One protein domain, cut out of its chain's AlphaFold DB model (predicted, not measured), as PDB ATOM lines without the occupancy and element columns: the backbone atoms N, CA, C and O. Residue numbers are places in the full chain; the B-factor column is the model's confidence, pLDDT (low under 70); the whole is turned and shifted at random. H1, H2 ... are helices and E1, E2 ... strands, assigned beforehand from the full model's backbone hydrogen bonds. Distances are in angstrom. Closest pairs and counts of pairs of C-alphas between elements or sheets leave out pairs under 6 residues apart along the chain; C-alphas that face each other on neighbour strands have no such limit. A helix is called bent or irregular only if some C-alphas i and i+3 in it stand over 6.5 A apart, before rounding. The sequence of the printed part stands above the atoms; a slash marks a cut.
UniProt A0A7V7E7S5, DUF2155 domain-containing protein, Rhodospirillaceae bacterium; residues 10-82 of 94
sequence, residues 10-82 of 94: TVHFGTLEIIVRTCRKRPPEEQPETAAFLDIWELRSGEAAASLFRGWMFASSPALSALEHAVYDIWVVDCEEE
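This is residues 10 to 82 of the 94 residues of the protein "DUF2155 domain-containing protein" of Rhodospirillaceae bacterium (UniProt A0A7V7E7S5). Three long, bent antiparallel strands, E2, E3 and E4, lie side by side in a twisted sheet, with short E1 added at the E2 edge and the small helix H1 beside the E4 edge. Residues 66 to 82, with no named element, fold back from H1 and cross one face of the sheet, and the loops after E2 and E3 reach out at opposite ends of the long axis. The printed part has 73 residues, under half of them in named elements, in the order E1 E2 E3 E4 H1; the class is mostly strand, and the strands form a meander, each the antiparallel neighbour of the one before. The whole is only just compact, close to loose, with a radius of gyration of the C-alphas of 13.4 A and spans of 50 by 27 by 16 A.

E2, residues 16 to 25, is 24.5 A long and bends by 62 degrees at residue 21. E3, residues 34 to 42, is also 24.5 A long and bends by 52 degrees at residue 37. E4, residues 50 to 58, is 22.7 A long and bends by 56 degrees at residue 55. E1, residues 10 to 13, begins at C-alpha 10 (-25.473, 36.256, 21.389). H1, residues 62 to 65, ends at C-alpha 65 (-44.698, 29.403, 18.977).

Hairpin E2 and E3 has N 19 and O 39 at 2.9 A. Hairpin E3 and E4 has N 40 and O 53 at 2.8 A. Hairpin E1 and E2 has N 11 and O 18 at 2.9 A. E1 and E4, the edge strands, are apart. H1 is on the sheet, at a height of 4.8 A, over none of its strands; its closest C-alphas to E4 are Ser 65 and Met 57, 5.6 A apart. H1 is too short for an O i to N i+4 pair; its one O i to N i+3 pair is within range.

The farthest C-alphas, Glu 29 and Gly 46, are 49.6 A apart. The printed part has no cut, and no link between named elements is long. Residue 82 has pLDDT under 70.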
ATOM      1  N   THR A  10     -25.469  37.435  22.254       93.94
ATOM      2  CA  THR A  10     -25.473  36.256  21.389       93.94
ATOM      3  C   THR A  10     -24.923  35.059  22.152       93.94
ATOM      4  O   THR A  10     -23.786  35.092  22.630       93.94
ATOM      5  N   VAL A  11     -25.704  33.984  22.232       94.19
ATOM      6  CA  VAL A  11     -25.294  32.707  22.827       94.19
ATOM      7  C   VAL A  11     -25.264  31.631  21.755       94.19
ATOM      8  O   VAL A  11     -26.158  31.553  20.921       94.19
ATOM      9  N   HIS A  12     -24.236  30.789  21.790       93.38
ATOM     10  CA  HIS A  12     -24.079  29.689  20.846       93.38
ATOM     11  C   HIS A  12     -24.358  28.354  21.532       93.38
ATOM     12  O   HIS A  12     -23.841  28.091  22.621       93.38
ATOM     13  N   PHE A  13     -25.140  27.498  20.880       91.62
ATOM     14  CA  PHE A  13     -25.426  26.145  21.346       91.62
ATOM     15  C   PHE A  13     -25.421  25.165  20.172       91.62
ATOM     16  O   PHE A  13     -26.334  25.149  19.349       91.62
ATOM     17  N   GLY A  14     -24.383  24.331  20.081       90.81
ATOM     18  CA  GLY A  14     -24.195  23.466  18.914       90.81
ATOM     19  C   GLY A  14     -23.991  24.296  17.643       90.81
ATOM     20  O   GLY A  14     -23.064  25.099  17.588       90.81
ATOM     21  N   THR A  15     -24.855  24.106  16.643       92.94
ATOM     22  CA  THR A  15     -24.896  24.928  15.417       92.94
ATOM     23  C   THR A  15     -25.816  26.140  15.538       92.94
ATOM     24  O   THR A  15     -25.951  26.894  14.580       92.94
ATOM     25  N   LEU A  16     -26.475  26.337  16.681       94.50
ATOM     26  CA  LEU A  16     -27.433  27.418  16.854       94.50
ATOM     27  C   LEU A  16     -26.776  28.676  17.405       94.50
ATOM     28  O   LEU A  16     -25.990  28.622  18.352       94.50
ATOM     29  N   GLU A  17     -27.185  29.807  16.852       95.31
ATOM     30  CA  GLU A  17     -26.984  31.135  17.407       95.31
ATOM     31  C   GLU A  17     -28.328  31.630  17.956       95.31
ATOM     32  O   GLU A  17     -29.324  31.686  17.237       95.31
ATOM     33  N   ILE A  18     -28.372  31.951  19.246       95.06
ATOM     34  CA  ILE A  18     -29.585  32.314  19.979       95.06
ATOM     35  C   ILE A  18     -29.401  33.718  20.539       95.06
ATOM     36  O   ILE A  18     -28.458  33.984  21.288       95.06
ATOM     37  N   ILE A  19     -30.333  34.612  20.212       95.62
ATOM     38  CA  ILE A  19     -30.361  35.979  20.727       95.62
ATOM     39  C   ILE A  19     -31.698  36.212  21.427       95.62
ATOM     40  O   ILE A  19     -32.764  36.218  20.800       95.62
ATOM     41  N   VAL A  20     -31.644  36.473  22.734       95.75
ATOM     42  CA  VAL A  20     -32.811  36.915  23.505       95.75
ATOM     43  C   VAL A  20     -32.939  38.424  23.338       95.75
ATOM     44  O   VAL A  20     -32.173  39.189  23.915       95.75
ATOM     45  N   ARG A  21     -33.899  38.893  22.538       95.06
ATOM     46  CA  ARG A  21     -34.105  40.339  22.320       95.06
ATOM     47  C   ARG A  21     -34.831  40.993  23.487       95.06
ATOM     48  O   ARG A  21     -34.637  42.172  23.766       95.06
ATOM     49  N   THR A  22     -35.730  40.259  24.128       94.12
ATOM     50  CA  THR A  22     -36.537  40.758  25.243       94.12
ATOM     51  C   THR A  22     -36.952  39.579  26.102       94.12
ATOM     52  O   THR A  22     -37.349  38.556  25.558       94.12
ATOM     53  N   CYS A  23     -36.909  39.741  27.421       93.81
ATOM     54  CA  CYS A  23     -37.426  38.779  28.387       93.81
ATOM     55  C   CYS A  23     -38.433  39.507  29.285       93.81
ATOM     56  O   CYS A  23     -38.162  40.625  29.726       93.81
ATOM     57  N   ARG A  24     -39.618  38.934  29.496       91.44
ATOM     58  CA  ARG A  24     -40.677  39.498  30.339       91.44
ATOM     59  C   ARG A  24     -41.213  38.428  31.272       91.44
ATOM     60  O   ARG A  24     -41.692  37.399  30.808       91.44
ATOM     61  N   LYS A  25     -41.208  38.727  32.565       90.44
ATOM     62  CA  LYS A  25     -41.826  37.910  33.606       90.44
ATOM     63  C   LYS A  25     -42.951  38.696  34.253       90.44
ATOM     64  O   LYS A  25     -42.753  39.853  34.628       90.44
ATOM     65  N   ARG A  26     -44.140  38.099  34.329       87.88
ATOM     66  CA  ARG A  26     -45.271  38.709  35.033       87.88
ATOM     67  C   ARG A  26     -45.084  38.616  36.550       87.88
ATOM     68  O   ARG A  26     -44.489  37.645  37.025       87.88
ATOM     69  N   PRO A  27     -45.574  39.612  37.306       82.25
ATOM     70  CA  PRO A  27     -45.528  39.584  38.760       82.25
ATOM     71  C   PRO A  27     -46.422  38.461  39.325       82.25
ATOM     72  O   PRO A  27     -47.380  38.050  38.665       82.25
ATOM     73  N   PRO A  28     -46.119  37.948  40.532       76.00
ATOM     74  CA  PRO A  28     -46.811  36.796  41.117       76.00
ATOM     75  C   PRO A  28     -48.280  37.061  41.484       76.00
ATOM     76  O   PRO A  28     -49.034  36.109  41.679       76.00
ATOM     77  N   GLU A  29     -48.700  38.322  41.596       83.12
ATOM     78  CA  GLU A  29     -50.100  38.708  41.820       83.12
ATOM     79  C   GLU A  29     -50.979  38.517  40.569       83.12
ATOM     80  O   GLU A  29     -52.207  38.472  40.671       83.12
ATOM     81  N   GLU A  30     -50.365  38.400  39.390       80.56
ATOM     82  CA  GLU A  30     -51.024  38.062  38.129       80.56
ATOM     83  C   GLU A  30     -50.852  36.569  37.802       80.56
ATOM     84  O   GLU A  30     -50.132  35.837  38.477       80.56
ATOM     85  N   GLN A  31     -51.510  36.090  36.739       81.75
ATOM     86  CA  GLN A  31     -51.251  34.734  36.249       81.75
ATOM     87  C   GLN A  31     -49.760  34.589  35.889       81.75
ATOM     88  O   GLN A  31     -49.283  35.367  35.053       81.75
ATOM     89  N   PRO A  32     -49.036  33.621  36.490       82.62
ATOM     90  CA  PRO A  32     -47.617  33.436  36.228       82.62
ATOM     91  C   PRO A  32     -47.384  33.135  34.750       82.62
ATOM     92  O   PRO A  32     -47.833  32.113  34.237       82.62
ATOM     93  N   GLU A  33     -46.682  34.035  34.070       90.06
ATOM     94  CA  GLU A  33     -46.310  33.875  32.672       90.06
ATOM     95  C   GLU A  33     -44.948  34.514  32.435       90.06
ATOM     96  O   GLU A  33     -44.699  35.656  32.841       90.06
ATOM     97  N   THR A  34     -44.103  33.788  31.715       93.19
ATOM     98  CA  THR A  34     -42.811  34.277  31.253       93.19
ATOM     99  C   THR A  34     -42.801  34.198  29.738       93.19
ATOM    100  O   THR A  34     -43.016  33.137  29.165       93.19
ATOM    101  N   ALA A  35     -42.517  35.314  29.077       93.50
ATOM    102  CA  ALA A  35     -42.413  35.374  27.630       93.50
ATOM    103  C   ALA A  35     -41.099  36.026  27.207       93.50
ATOM    104  O   ALA A  35     -40.722  37.076  27.733       93.50
ATOM    105  N   ALA A  36     -40.434  35.452  26.210       95.06
ATOM    106  CA  ALA A  36     -39.250  36.051  25.607       95.06
ATOM    107  C   ALA A  36     -39.405  36.183  24.093       95.06
ATOM    108  O   ALA A  36     -40.000  35.326  23.442       95.06
ATOM    109  N   PHE A  37     -38.866  37.265  23.534       95.25
ATOM    110  CA  PHE A  37     -38.704  37.407  22.094       95.25
ATOM    111  C   PHE A  37     -37.337  36.853  21.708       95.25
ATOM    112  O   PHE A  37     -36.308  37.432  22.075       95.25
ATOM    113  N   LEU A  38     -37.335  35.744  20.976       95.38
ATOM    114  CA  LEU A  38     -36.129  35.044  20.554       95.38
ATOM    115  C   LEU A  38     -35.889  35.243  19.062       95.38
ATOM    116  O   LEU A  38     -36.826  35.357  18.271       95.38
ATOM    117  N   ASP A  39     -34.616  35.277  18.700       96.06
ATOM    118  CA  ASP A  39     -34.113  35.329  17.334       96.06
ATOM    119  C   ASP A  39     -33.047  34.228  17.229       96.06
ATOM    120  O   ASP A  39     -31.988  34.333  17.851       96.06
ATOM    121  N   ILE A  40     -33.389  33.124  16.563       95.31
ATOM    122  CA  ILE A  40     -32.606  31.885  16.514       95.31
ATOM    123  C   ILE A  40     -32.212  31.594  15.073       95.31
ATOM    124  O   ILE A  40     -33.062  31.492  14.180       95.31
ATOM    125  N   TRP A  41     -30.918  31.384  14.883       95.62
ATOM    126  CA  TRP A  41     -30.295  31.087  13.605       95.62
ATOM    127  C   TRP A  41     -29.537  29.771  13.683       95.62
ATOM    128  O   TRP A  41     -29.033  29.395  14.739       95.62
ATOM    129  N   GLU A  42     -29.422  29.090  12.554       94.88
ATOM    130  CA  GLU A  42     -28.517  27.965  12.386       94.88
ATOM    131  C   GLU A  42     -27.308  28.384  11.553       94.88
ATOM    132  O   GLU A  42     -27.438  28.928  10.454       94.88
ATOM    133  N   LEU A  43     -26.126  28.097  12.086       94.44
ATOM    134  CA  LEU A  43     -24.833  28.335  11.472       94.44
ATOM    135  C   LEU A  43     -24.177  26.984  11.176       94.44
ATOM    136  O   LEU A  43     -23.691  26.292  12.075       94.44
ATOM    137  N   ARG A  44     -24.148  26.604   9.897       91.81
ATOM    138  CA  ARG A  44     -23.452  25.402   9.416       91.81
ATOM    139  C   ARG A  44     -22.225  25.790   8.606       91.81
ATOM    140  O   ARG A  44     -22.245  26.737   7.823       91.81
ATOM    141  N   SER A  45     -21.143  25.040   8.782       90.56
ATOM    142  CA  SER A  45     -19.891  25.276   8.063       90.56
ATOM    143  C   SER A  45     -20.089  25.160   6.551       90.56
ATOM    144  O   SER A  45     -20.399  24.084   6.049       90.56
ATOM    145  N   GLY A  46     -19.856  26.254   5.824       91.31
ATOM    146  CA  GLY A  46     -19.975  26.292   4.362       91.31
ATOM    147  C   GLY A  46     -21.385  26.576   3.836       91.31
ATOM    148  O   GLY A  46     -21.562  26.633   2.621       91.31
ATOM    149  N   GLU A  47     -22.364  26.798   4.715       92.25
ATOM    150  CA  GLU A  47     -23.721  27.215   4.350       92.25
ATOM    151  C   GLU A  47     -23.987  28.656   4.812       92.25
ATOM    152  O   GLU A  47     -23.295  29.202   5.673       92.25
ATOM    153  N   ALA A  48     -24.992  29.296   4.214       92.19
ATOM    154  CA  ALA A  48     -25.478  30.582   4.699       92.19
ATOM    155  C   ALA A  48     -26.259  30.391   6.008       92.19
ATOM    156  O   ALA A  48     -26.923  29.373   6.191       92.19
ATOM    157  N   ALA A  49     -26.213  31.392   6.891       93.50
ATOM    158  CA  ALA A  49     -26.995  31.381   8.122       93.50
ATOM    159  C   ALA A  49     -28.495  31.246   7.812       93.50
ATOM    160  O   ALA A  49     -29.050  32.039   7.043       93.50
ATOM    161  N   ALA A  50     -29.151  30.261   8.422       93.81
ATOM    162  CA  ALA A  50     -30.576  30.013   8.240       93.81
ATOM    163  C   ALA A  50     -31.359  30.541   9.447       93.81
ATOM    164  O   ALA A  50     -31.091  30.152  10.580       93.81
ATOM    165  N   SER A  51     -32.339  31.416   9.223       93.81
ATOM    166  CA  SER A  51     -33.256  31.851  10.283       93.81
ATOM    167  C   SER A  51     -34.210  30.707  10.616       93.81
ATOM    168  O   SER A  51     -35.033  30.351   9.774       93.81
ATOM    169  N   LEU A  52     -34.135  30.165  11.832       94.25
ATOM    170  CA  LEU A  52     -35.016  29.077  12.271       94.25
ATOM    171  C   LEU A  52     -36.245  29.583  13.023       94.25
ATOM    172  O   LEU A  52     -37.340  29.057  12.851       94.25
ATOM    173  N   PHE A  53     -36.080  30.601  13.866       94.88
ATOM    174  CA  PHE A  53     -37.180  31.136  14.660       94.88
ATOM    175  C   PHE A  53     -36.980  32.614  14.946       94.88
ATOM    176  O   PHE A  53     -35.900  33.041  15.345       94.88
ATOM    177  N   ARG A  54     -38.049  33.394  14.799       95.44
ATOM    178  CA  ARG A  54     -38.069  34.788  15.227       95.44
ATOM    179  C   ARG A  54     -39.455  35.168  15.711       95.44
ATOM    180  O   ARG A  54     -40.357  35.392  14.908       95.44
ATOM    181  N   GLY A  55     -39.623  35.258  17.022       95.12
ATOM    182  CA  GLY A  55     -40.940  35.484  17.598       95.12
ATOM    183  C   GLY A  55     -40.968  35.466  19.115       95.12
ATOM    184  O   GLY A  55     -39.948  35.308  19.784       95.12
ATOM    185  N   TRP A  56     -42.174  35.652  19.646       94.75
ATOM    186  CA  TRP A  56     -42.454  35.492  21.065       94.75
ATOM    187  C   TRP A  56     -42.649  34.023  21.397       94.75
ATOM    188  O   TRP A  56     -43.361  33.319  20.693       94.75
ATOM    189  N   MET A  57     -42.063  33.593  22.502       94.94
ATOM    190  CA  MET A  57     -42.228  32.258  23.046       94.94
ATOM    191  C   MET A  57     -42.635  32.365  24.513       94.94
ATOM    192  O   MET A  57     -42.086  33.185  25.250       94.94
ATOM    193  N   PHE A  58     -43.614  31.554  24.908       93.00
ATOM    194  CA  PHE A  58     -44.263  31.585  26.219       93.00
ATOM    195  C   PHE A  58     -43.864  30.346  27.013       93.00
ATOM    196  O   PHE A  58     -44.005  29.230  26.511       93.00
ATOM    197  N   ALA A  59     -43.389  30.529  28.240       92.19
ATOM    198  CA  ALA A  59     -42.912  29.439  29.081       92.19
ATOM    199  C   ALA A  59     -44.041  28.474  29.469       92.19
ATOM    200  O   ALA A  59     -43.814  27.270  29.571       92.19
ATOM    201  N   SER A  60     -45.271  28.977  29.636       89.94
ATOM    202  CA  SER A  60     -46.430  28.123  29.935       89.94
ATOM    203  C   SER A  60     -46.914  27.319  28.727       89.94
ATOM    204  O   SER A  60     -47.524  26.263  28.887       89.94
ATOM    205  N   SER A  61     -46.679  27.837  27.517       91.50
ATOM    206  CA  SER A  61     -47.305  27.364  26.279       91.50
ATOM    207  C   SER A  61     -46.344  27.438  25.081       91.50
ATOM    208  O   SER A  61     -46.645  28.114  24.092       91.50
ATOM    209  N   PRO A  62     -45.195  26.735  25.116       85.62
ATOM    210  CA  PRO A  62     -44.187  26.818  24.056       85.62
ATOM    211  C   PRO A  62     -44.710  26.322  22.701       85.62
ATOM    212  O   PRO A  62     -44.326  26.846  21.661       85.62
ATOM    213  N   ALA A  63     -45.666  25.389  22.706       88.06
ATOM    214  CA  ALA A  63     -46.294  24.858  21.496       88.06
ATOM    215  C   ALA A  63     -47.035  25.916  20.652       88.06
ATOM    216  O   ALA A  63     -47.268  25.687  19.468       88.06
ATOM    217  N   LEU A  64     -47.399  27.072  21.223       87.75
ATOM    218  CA  LEU A  64     -48.031  28.167  20.472       87.75
ATOM    219  C   LEU A  64     -47.057  28.886  19.531       87.75
ATOM    220  O   LEU A  64     -47.486  29.581  18.610       87.75
ATOM    221  N   SER A  65     -45.754  28.779  19.778       88.00
ATOM    222  CA  SER A  65     -44.698  29.403  18.977       88.00
ATOM    223  C   SER A  65     -43.408  28.613  19.162       88.00
ATOM    224  O   SER A  65     -42.445  29.090  19.760       88.00
ATOM    225  N   ALA A  66     -43.437  27.368  18.691       86.88
ATOM    226  CA  ALA A  66     -42.328  26.438  18.814       86.88
ATOM    227  C   ALA A  66     -41.236  26.713  17.770       86.88
ATOM    228  O   ALA A  66     -41.511  27.181  16.663       86.88
ATOM    229  N   LEU A  67     -39.993  26.383  18.124       89.44
ATOM    230  CA  LEU A  67     -38.891  26.282  17.174       89.44
ATOM    231  C   LEU A  67     -39.104  25.040  16.299       89.44
ATOM    232  O   LEU A  67     -39.165  23.924  16.811       89.44
ATOM    233  N   GLU A  68     -39.160  25.214  14.981       84.94
ATOM    234  CA  GLU A  68     -39.197  24.083  14.052       84.94
ATOM    235  C   GLU A  68     -37.771  23.647  13.696       84.94
ATOM    236  O   GLU A  68     -37.125  24.214  12.815       84.94
ATOM    237  N   HIS A  69     -37.258  22.630  14.393       88.44
ATOM    238  CA  HIS A  69     -35.963  22.030  14.076       88.44
ATOM    239  C   HIS A  69     -35.964  20.514  14.315       88.44
ATOM    240  O   HIS A  69     -36.541  20.018  15.276       88.44
ATOM    241  N   ALA A  70     -35.289  19.754  13.444       87.69
ATOM    242  CA  ALA A  70     -35.310  18.287  13.492       87.69
ATOM    243  C   ALA A  70     -34.524  17.686  14.675       87.69
ATOM    244  O   ALA A  70     -34.753  16.540  15.051       87.69
ATOM    245  N   VAL A  71     -33.568  18.441  15.226       89.50
ATOM    246  CA  VAL A  71     -32.632  17.970  16.269       89.50
ATOM    247  C   VAL A  71     -32.791  18.723  17.589       89.50
ATOM    248  O   VAL A  71     -32.507  18.167  18.647       89.50
ATOM    249  N   TYR A  72     -33.211  19.988  17.539       88.94
ATOM    250  CA  TYR A  72     -33.188  20.885  18.691       88.94
ATOM    251  C   TYR A  72     -34.615  21.270  19.043       88.94
ATOM    252  O   TYR A  72     -35.342  21.759  18.188       88.94
ATOM    253  N   ASP A  73     -34.976  21.086  20.306       89.56
ATOM    254  CA  ASP A  73     -36.199  21.629  20.879       89.56
ATOM    255  C   ASP A  73     -35.781  22.662  21.928       89.56
ATOM    256  O   ASP A  73     -35.060  22.341  22.878       89.56
ATOM    257  N   ILE A  74     -36.128  23.923  21.683       90.31
ATOM    258  CA  ILE A  74     -35.754  25.061  22.525       90.31
ATOM    259  C   ILE A  74     -37.030  25.747  22.965       90.31
ATOM    260  O   ILE A  74     -37.836  26.167  22.134       90.31
ATOM    261  N   TRP A  75     -37.158  25.923  24.277       92.94
ATOM    262  CA  TRP A  75     -38.234  26.688  24.879       92.94
ATOM    263  C   TRP A  75     -37.739  27.614  25.992       92.94
ATOM    264  O   TRP A  75     -36.727  27.357  26.644       92.94
ATOM    265  N   VAL A  76     -38.475  28.703  26.216       92.94
ATOM    266  CA  VAL A  76     -38.260  29.610  27.351       92.94
ATOM    267  C   VAL A  76     -38.714  28.915  28.630       92.94
ATOM    268  O   VAL A  76     -39.789  28.322  28.662       92.94
ATOM    269  N   VAL A  77     -37.909  29.006  29.689       91.94
ATOM    270  CA  VAL A  77     -38.251  28.456  31.011       91.94
ATOM    271  C   VAL A  77     -38.564  29.577  31.995       91.94
ATOM    272  O   VAL A  77     -39.636  29.581  32.592       91.94
ATOM    273  N   ASP A  78     -37.656  30.542  32.147       91.12
ATOM    274  CA  ASP A  78     -37.850  31.686  33.034       91.12
ATOM    275  C   ASP A  78     -37.045  32.912  32.559       91.12
ATOM    276  O   ASP A  78     -36.127  32.779  31.748       91.12
ATOM    277  N   CYS A  79     -37.400  34.097  33.062       90.94
ATOM    278  CA  CYS A  79     -36.566  35.295  32.986       90.94
ATOM    279  C   CYS A  79     -36.033  35.589  34.384       90.94
ATOM    280  O   CYS A  79     -36.808  35.851  35.310       90.94
ATOM    281  N   GLU A  80     -34.715  35.565  34.525       84.94
ATOM    282  CA  GLU A  80     -34.034  35.878  35.775       84.94
ATOM    283  C   GLU A  80     -33.334  37.232  35.669       84.94
ATOM    284  O   GLU A  80     -32.774  37.587  34.632       84.94
ATOM    285  N   GLU A  81     -33.372  37.996  36.757       74.88
ATOM    286  CA  GLU A  81     -32.569  39.209  36.897       74.88
ATOM    287  C   GLU A  81     -31.091  38.821  37.078       74.88
ATOM    288  O   GLU A  81     -30.783  37.838  37.764       74.88
ATOM    289  N   GLU A  82     -30.165  39.620  36.528       58.59
ATOM    290  CA  GLU A  82     -28.707  39.360  36.506       58.59
ATOM    291  C   GLU A  82     -28.083  39.038  37.879       58.59
ATOM    292  O   GLU A  82     -26.985  38.488  37.956       58.59
TER     293      GLU A  82